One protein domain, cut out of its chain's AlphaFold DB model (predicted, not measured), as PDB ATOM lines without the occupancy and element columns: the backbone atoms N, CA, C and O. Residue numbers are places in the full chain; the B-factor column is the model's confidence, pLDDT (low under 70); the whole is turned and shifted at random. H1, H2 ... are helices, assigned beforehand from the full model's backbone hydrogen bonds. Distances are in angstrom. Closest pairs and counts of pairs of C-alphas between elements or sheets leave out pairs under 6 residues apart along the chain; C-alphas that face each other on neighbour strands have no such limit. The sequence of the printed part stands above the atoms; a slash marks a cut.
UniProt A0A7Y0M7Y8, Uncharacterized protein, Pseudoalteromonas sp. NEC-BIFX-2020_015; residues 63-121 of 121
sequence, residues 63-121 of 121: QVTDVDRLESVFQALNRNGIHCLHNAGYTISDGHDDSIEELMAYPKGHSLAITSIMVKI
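Overview. This is residues 63 to 121 of the 121 residues of an uncharacterized protein of Pseudoalteromonas sp. NEC-BIFX-2020_015 (UniProt A0A7Y0M7Y8). Two helices of equal length, H1 and H2, stand apart with the long link between them, residues 80 to 91, running through the gap, and the unnamed tail, residues 106 to 121, folds back past that link. The printed part has 59 residues with two named helices, H1 then H2, and no named strand. The class is all helix, though under half of the residues, 28 of 59, are in named elements. The whole is only just compact, close to loose, with a radius of gyration of the C-alphas of 12.0 A and spans of 35 by 28 by 16 A.

Arrangement. H1, residues 66 to 79, and H2, residues 92 to 105, are apart, with no C-alpha of the one within 8 A of the other. A long link of 12 residues joins them. In H1 and H2 every O i to N i+4 pair is within hydrogen-bond range. Residues 104 to 109, of which 104 and 105 belong to H2, stand free.

Along the chain. H1 begins at C-alpha 66, (86.726, 112.238, 123.850), and is 20.1 A long from first to last C-alpha. H2 is 20.3 A long and ends at C-alpha 105, (106.218, 123.291, 107.525).

Size, cuts and confidence. The C-alphas of Gln 63 and Gly 109, the two farthest apart, are 35.8 A apart. The printed part has no cut. Residues 107 to 121 have pLDDT under 70.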
ATOM      1  N   GLN A  63      78.050 111.711 119.337       95.12
ATOM      2  CA  GLN A  63      78.326 112.638 118.231       95.12
ATOM      3  C   GLN A  63      79.653 113.400 118.407       95.12
ATOM      4  O   GLN A  63      80.257 113.804 117.421       95.12
ATOM      5  N   VAL A  64      80.069 113.619 119.657       96.00
ATOM      6  CA  VAL A  64      81.359 114.209 120.016       96.00
ATOM      7  C   VAL A  64      82.064 113.233 120.950       96.00
ATOM      8  O   VAL A  64      81.595 112.996 122.067       96.00
ATOM      9  N   THR A  65      83.167 112.663 120.481       93.31
ATOM     10  CA  THR A  65      83.999 111.714 121.224       93.31
ATOM     11  C   THR A  65      84.996 112.432 122.133       93.31
ATOM     12  O   THR A  65      85.216 113.641 122.030       93.31
ATOM     13  N   ASP A  66      85.639 111.688 123.034       92.31
ATOM     14  CA  ASP A  66      86.726 112.238 123.850       92.31
ATOM     15  C   ASP A  66      87.932 112.660 123.000       92.31
ATOM     16  O   ASP A  66      88.590 113.648 123.328       92.31
ATOM     17  N   VAL A  67      88.169 111.983 121.868       89.62
ATOM     18  CA  VAL A  67      89.203 112.366 120.896       89.62
ATOM     19  C   VAL A  67      88.851 113.697 120.232       89.62
ATOM     20  O   VAL A  67      89.700 114.579 120.193       89.62
ATOM     21  N   ASP A  68      87.594 113.910 119.820       92.94
ATOM     22  CA  ASP A  68      87.155 115.204 119.261       92.94
ATOM     23  C   ASP A  68      87.349 116.351 120.265       92.94
ATOM     24  O   ASP A  68      87.748 117.467 119.919       92.94
ATOM     25  N   ARG A  69      87.083 116.079 121.548       94.56
ATOM     26  CA  ARG A  69      87.302 117.050 122.627       94.56
ATOM     27  C   ARG A  69      88.786 117.346 122.804       94.56
ATOM     28  O   ARG A  69      89.140 118.516 122.954       94.56
ATOM     29  N   LEU A  70      89.637 116.325 122.788       93.06
ATOM     30  CA  LEU A  70      91.082 116.484 122.926       93.06
ATOM     31  C   LEU A  70      91.679 117.258 121.742       93.06
ATOM     32  O   LEU A  70      92.410 118.223 121.960       93.06
ATOM     33  N   GLU A  71      91.277 116.917 120.519       91.44
ATOM     34  CA  GLU A  71      91.649 117.622 119.290       91.44
ATOM     35  C   GLU A  71      91.269 119.108 119.382       91.44
ATOM     36  O   GLU A  71      92.077 119.991 119.100       91.44
ATOM     37  N   SER A  72      90.071 119.426 119.891       94.38
ATOM     38  CA  SER A  72      89.651 120.825 120.064       94.38
ATOM     39  C   SER A  72      90.567 121.623 121.007       94.38
ATOM     40  O   SER A  72      90.823 122.812 120.776       94.38
ATOM     41  N   VAL A  73      91.099 120.971 122.050       94.44
ATOM     42  CA  VAL A  73      92.062 121.564 122.986       94.44
ATOM     43  C   VAL A  73      93.420 121.731 122.312       94.44
ATOM     44  O   VAL A  73      94.008 122.805 122.419       94.44
ATOM     45  N   PHE A  74      93.895 120.726 121.574       91.00
ATOM     46  CA  PHE A  74      95.163 120.789 120.840       91.00
ATOM     47  C   PHE A  74      95.142 121.921 119.815       91.00
ATOM     48  O   PHE A  74      96.048 122.749 119.779       91.00
ATOM     49  N   GLN A  75      94.051 122.062 119.066       90.12
ATOM     50  CA  GLN A  75      93.858 123.183 118.151       90.12
ATOM     51  C   GLN A  75      93.833 124.536 118.872       90.12
ATOM     52  O   GLN A  75      94.342 125.528 118.347       90.12
ATOM     53  N   ALA A  76      93.234 124.615 120.065       92.38
ATOM     54  CA  ALA A  76      93.250 125.838 120.860       92.38
ATOM     55  C   ALA A  76      94.665 126.193 121.333       92.38
ATOM     56  O   ALA A  76      95.053 127.356 121.235       92.38
ATOM     57  N   LEU A  77      95.445 125.214 121.789       89.69
ATOM     58  CA  LEU A  77      96.846 125.391 122.169       89.69
ATOM     59  C   LEU A  77      97.698 125.821 120.966       89.69
ATOM     60  O   LEU A  77      98.392 126.835 121.055       89.69
ATOM     61  N   ASN A  78      97.526 125.162 119.816       85.56
ATOM     62  CA  ASN A  78      98.187 125.499 118.553       85.56
ATOM     63  C   ASN A  78      97.934 126.961 118.155       85.56
ATOM     64  O   ASN A  78      98.871 127.699 117.852       85.56
ATOM     65  N   ARG A  79      96.679 127.431 118.239       85.75
ATOM     66  CA  ARG A  79      96.326 128.841 117.977       85.75
ATOM     67  C   ARG A  79      96.947 129.831 118.966       85.75
ATOM     68  O   ARG A  79      97.109 130.996 118.622       85.75
ATOM     69  N   ASN A  80      97.282 129.387 120.176       86.81
ATOM     70  CA  ASN A  80      97.939 130.199 121.203       86.81
ATOM     71  C   ASN A  80      99.468 130.042 121.201       86.81
ATOM     72  O   ASN A  80     100.133 130.472 122.142       86.81
ATOM     73  N   GLY A  81     100.036 129.447 120.149       81.88
ATOM     74  CA  GLY A  81     101.479 129.328 120.002       81.88
ATOM     75  C   GLY A  81     102.092 128.167 120.783       81.88
ATOM     76  O   GLY A  81     103.304 128.170 120.963       81.88
ATOM     77  N   ILE A  82     101.308 127.177 121.217       85.06
ATOM     78  CA  ILE A  82     101.813 125.929 121.802       85.06
ATOM     79  C   ILE A  82     101.573 124.806 120.799       85.06
ATOM     80  O   ILE A  82     100.426 124.442 120.556       85.06
ATOM     81  N   HIS A  83     102.644 124.268 120.217       82.62
ATOM     82  CA  HIS A  83     102.536 123.216 119.211       82.62
ATOM     83  C   HIS A  83     102.210 121.854 119.846       82.62
ATOM     84  O   HIS A  83     102.987 121.352 120.662       82.62
ATOM     85  N   CYS A  84     101.069 121.267 119.487       85.50
ATOM     86  CA  CYS A  84     100.593 119.977 119.982       85.50
ATOM     87  C   CYS A  84     100.343 119.008 118.822       85.50
ATOM     88  O   CYS A  84      99.636 119.359 117.875       85.50
ATOM     89  N   LEU A  85     100.876 117.790 118.953       85.50
ATOM     90  CA  LEU A  85     100.758 116.698 117.986       85.50
ATOM     91  C   LEU A  85     100.193 115.446 118.662       85.50
ATOM     92  O   LEU A  85     100.564 115.115 119.791       85.50
ATOM     93  N   HIS A  86      99.302 114.749 117.960       84.25
ATOM     94  CA  HIS A  86      98.840 113.419 118.347       84.25
ATOM     95  C   HIS A  86      99.819 112.360 117.850       84.25
ATOM     96  O   HIS A  86     100.291 112.460 116.724       84.25
ATOM     97  N   ASN A  87     100.075 111.334 118.669       84.06
ATOM     98  CA  ASN A  87     100.855 110.157 118.274       84.06
ATOM     99  C   ASN A  87     102.204 110.498 117.595       84.06
ATOM    100  O   ASN A  87     102.544 109.911 116.574       84.06
ATOM    101  N   ALA A  88     102.937 111.474 118.151       85.75
ATOM    102  CA  ALA A  88     104.229 111.932 117.634       85.75
ATOM    103  C   ALA A  88     105.332 110.911 117.949       85.75
ATOM    104  O   ALA A  88     106.064 111.041 118.936       85.75
ATOM    105  N   GLY A  89     105.367 109.856 117.143       79.38
ATOM    106  CA  GLY A  89     106.388 108.831 117.183       79.38
ATOM    107  C   GLY A  89     106.276 107.832 118.336       79.38
ATOM    108  O   GLY A  89     105.421 107.913 119.224       79.38
ATOM    109  N   TYR A  90     107.162 106.835 118.312       75.44
ATOM    110  CA  TYR A  90     107.192 105.759 119.305       75.44
ATOM    111  C   TYR A  90     108.168 106.067 120.450       75.44
ATOM    112  O   TYR A  90     107.928 105.733 121.620       75.44
ATOM    113  N   THR A  91     109.265 106.742 120.114       83.94
ATOM    114  CA  THR A  91     110.329 107.158 121.023       83.94
ATOM    115  C   THR A  91     110.345 108.673 121.233       83.94
ATOM    116  O   THR A  91     109.708 109.439 120.517       83.94
ATOM    117  N   ILE A  92     111.103 109.126 122.236       83.81
ATOM    118  CA  ILE A  92     111.288 110.563 122.497       83.81
ATOM    119  C   ILE A  92     111.971 111.252 121.307       83.81
ATOM    120  O   ILE A  92     111.631 112.388 120.992       83.81
ATOM    121  N   SER A  93     112.930 110.580 120.659       87.50
ATOM    122  CA  SER A  93     113.591 111.114 119.464       87.50
ATOM    123  C   SER A  93     112.609 111.285 118.315       87.50
ATOM    124  O   SER A  93     112.587 112.363 117.738       87.50
ATOM    125  N   ASP A  94     111.744 110.299 118.070       85.06
ATOM    126  CA  ASP A  94     110.723 110.399 117.021       85.06
ATOM    127  C   ASP A  94     109.804 111.597 117.285       85.06
ATOM    128  O   ASP A  94     109.587 112.427 116.412       85.06
ATOM    129  N   GLY A  95     109.352 111.769 118.533       85.75
ATOM    130  CA  GLY A  95     108.516 112.912 118.891       85.75
ATOM    131  C   GLY A  95     109.213 114.264 118.713       85.75
ATOM    132  O   GLY A  95     108.552 115.259 118.403       85.75
ATOM    133  N   HIS A  96     110.537 114.329 118.889       86.88
ATOM    134  CA  HIS A  96     111.313 115.526 118.565       86.88
ATOM    135  C   HIS A  96     111.404 115.753 117.058       86.88
ATOM    136  O   HIS A  96     111.195 116.886 116.624       86.88
ATOM    137  N   ASP A  97     111.690 114.707 116.288       89.00
ATOM    138  CA  ASP A  97     111.824 114.782 114.835       89.00
ATOM    139  C   ASP A  97     110.492 115.193 114.182       89.00
ATOM    140  O   ASP A  97     110.465 116.178 113.441       89.00
ATOM    141  N   ASP A  98     109.375 114.569 114.573       86.31
ATOM    142  CA  ASP A  98     108.019 114.913 114.121       86.31
ATOM    143  C   ASP A  98     107.672 116.375 114.448       86.31
ATOM    144  O   ASP A  98     107.173 117.132 113.612       86.31
ATOM    145  N   SER A  99     107.994 116.813 115.673       85.25
ATOM    146  CA  SER A  99     107.762 118.200 116.102       85.25
ATOM    147  C   SER A  99     108.583 119.205 115.288       85.25
ATOM    148  O   SER A  99     108.141 120.335 115.069       85.25
ATOM    149  N   ILE A 100     109.802 118.835 114.884       86.12
ATOM    150  CA  ILE A 100     110.678 119.685 114.074       86.12
ATOM    151  C   ILE A 100     110.152 119.770 112.640       86.12
ATOM    152  O   ILE A 100     110.121 120.870 112.085       86.12
ATOM    153  N   GLU A 101     109.736 118.651 112.050       86.12
ATOM    154  CA  GLU A 101     109.206 118.607 110.686       86.12
ATOM    155  C   GLU A 101     107.960 119.494 110.539       86.12
ATOM    156  O   GLU A 101     107.927 120.386 109.683       86.12
ATOM    157  N   GLU A 102     106.991 119.347 111.442       83.56
ATOM    158  CA  GLU A 102     105.771 120.163 111.465       83.56
ATOM    159  C   GLU A 102     106.066 121.654 111.689       83.56
ATOM    160  O   GLU A 102     105.496 122.532 111.030       83.56
ATOM    161  N   LEU A 103     107.031 121.977 112.557       80.94
ATOM    162  CA  LEU A 103     107.470 123.358 112.753       80.94
ATOM    163  C   LEU A 103     108.093 123.951 111.482       80.94
ATOM    164  O   LEU A 103     107.859 125.121 111.174       80.94
ATOM    165  N   MET A 104     108.896 123.176 110.748       83.56
ATOM    166  CA  MET A 104     109.503 123.625 109.491       83.56
ATOM    167  C   MET A 104     108.457 123.861 108.397       83.56
ATOM    168  O   MET A 104     108.639 124.762 107.572       83.56
ATOM    169  N   ALA A 105     107.365 123.095 108.407       81.44
ATOM    170  CA  ALA A 105     106.218 123.291 107.525       81.44
ATOM    171  C   ALA A 105     105.342 124.496 107.927       81.44
ATOM    172  O   ALA A 105     104.577 125.011 107.105       81.44
ATOM    173  N   TYR A 106     105.466 124.988 109.167       71.81
ATOM    174  CA  TYR A 106     104.626 126.062 109.689       71.81
ATOM    175  C   TYR A 106     104.906 127.421 109.009       71.81
ATOM    176  O   TYR A 106     106.065 127.824 108.840       71.81
ATOM    177  N   PRO A 107     103.871 128.206 108.641       69.12
ATOM    178  CA  PRO A 107     104.057 129.497 107.982       69.12
ATOM    179  C   PRO A 107     104.876 130.490 108.821       69.12
ATOM    180  O   PRO A 107     104.534 130.810 109.963       69.12
ATOM    181  N   LYS A 108     105.941 131.045 108.227       60.97
ATOM    182  CA  LYS A 108     106.816 132.033 108.882       60.97
ATOM    183  C   LYS A 108     106.035 133.305 109.247       60.97
ATOM    184  O   LYS A 108     105.483 133.955 108.364       60.97
ATOM    185  N   GLY A 109     106.031 133.680 110.532       57.34
ATOM    186  CA  GLY A 109     105.431 134.936 111.022       57.34
ATOM    187  C   GLY A 109     104.714 134.868 112.378       57.34
ATOM    188  O   GLY A 109     104.354 135.914 112.907       57.34
ATOM    189  N   HIS A 110     104.536 133.677 112.957       55.41
ATOM    190  CA  HIS A 110     103.913 133.483 114.274       55.41
ATOM    191  C   HIS A 110     104.955 132.998 115.294       55.41
ATOM    192  O   HIS A 110     105.735 132.096 114.993       55.41
ATOM    193  N   SER A 111     105.001 133.595 116.491       50.97
ATOM    194  CA  SER A 111     105.868 133.116 117.576       50.97
ATOM    195  C   SER A 111     105.225 131.907 118.259       50.97
ATOM    196  O   SER A 111     104.177 132.054 118.888       50.97
ATOM    197  N   LEU A 112     105.850 130.733 118.160       53.75
ATOM    198  CA  LEU A 112     105.465 129.532 118.905       53.75
ATOM    199  C   LEU A 112     106.411 129.359 120.104       53.75
ATOM    200  O   LEU A 112     107.632 129.349 119.944       53.75
ATOM    201  N   ALA A 113     105.850 129.223 121.302       49.59
ATOM    202  CA  ALA A 113     106.544 128.673 122.457       49.59
ATOM    203  C   ALA A 113     106.371 127.150 122.401       49.59
ATOM    204  O   ALA A 113     105.300 126.618 122.690       49.59
ATOM    205  N   ILE A 114     107.418 126.438 121.988       47.84
ATOM    206  CA  ILE A 114     107.365 124.980 121.856       47.84
ATOM    207  C   ILE A 114     107.324 124.376 123.262       47.84
ATOM    208  O   ILE A 114     108.329 124.338 123.966       47.84
ATOM    209  N   THR A 115     106.147 123.917 123.675       43.69
ATOM    210  CA  THR A 115     106.004 122.980 124.790       43.69
ATOM    211  C   THR A 115     105.445 121.696 124.198       43.69
ATOM    212  O   THR A 115     104.240 121.595 123.990       43.69
ATOM    213  N   SER A 116     106.316 120.736 123.880       40.19
ATOM    214  CA  SER A 116     105.892 119.412 123.421       40.19
ATOM    215  C   SER A 116     105.228 118.686 124.590       40.19
ATOM    216  O   SER A 116     105.900 118.142 125.465       40.19
ATOM    217  N   ILE A 117     103.898 118.709 124.642       40.12
ATOM    218  CA  ILE A 117     103.137 117.852 125.550       40.12
ATOM    219  C   ILE A 117     102.857 116.558 124.791       40.12
ATOM    220  O   ILE A 117     101.910 116.477 124.014       40.12
ATOM    221  N   MET A 118     103.694 115.542 125.011       38.56
ATOM    222  CA  MET A 118     103.392 114.179 124.576       38.56
ATOM    223  C   MET A 118     102.245 113.642 125.434       38.56
ATOM    224  O   MET A 118     102.454 113.247 126.582       38.56
ATOM    225  N   VAL A 119     101.025 113.637 124.897       33.06
ATOM    226  CA  VAL A 119      99.910 112.908 125.510       33.06
ATOM    227  C   VAL A 119      99.865 111.523 124.870       33.06
ATOM    228  O   VAL A 119      99.371 111.369 123.756       33.06
ATOM    229  N   LYS A 120     100.404 110.519 125.571       31.61
ATOM    230  CA  LYS A 120     100.077 109.115 125.289       31.61
ATOM    231  C   LYS A 120      98.660 108.872 125.809       31.61
ATOM    232  O   LYS A 120      98.431 109.054 127.006       31.61
ATOM    233  N   ILE A 121      97.733 108.548 124.910       35.81
ATOM    234  CA  ILE A 121      96.383 108.079 125.253       35.81
ATOM    235  C   ILE A 121      96.429 106.559 125.386       35.81
ATOM    236  O   ILE A 121      97.105 105.938 124.535       35.81
TER     237      ILE A 121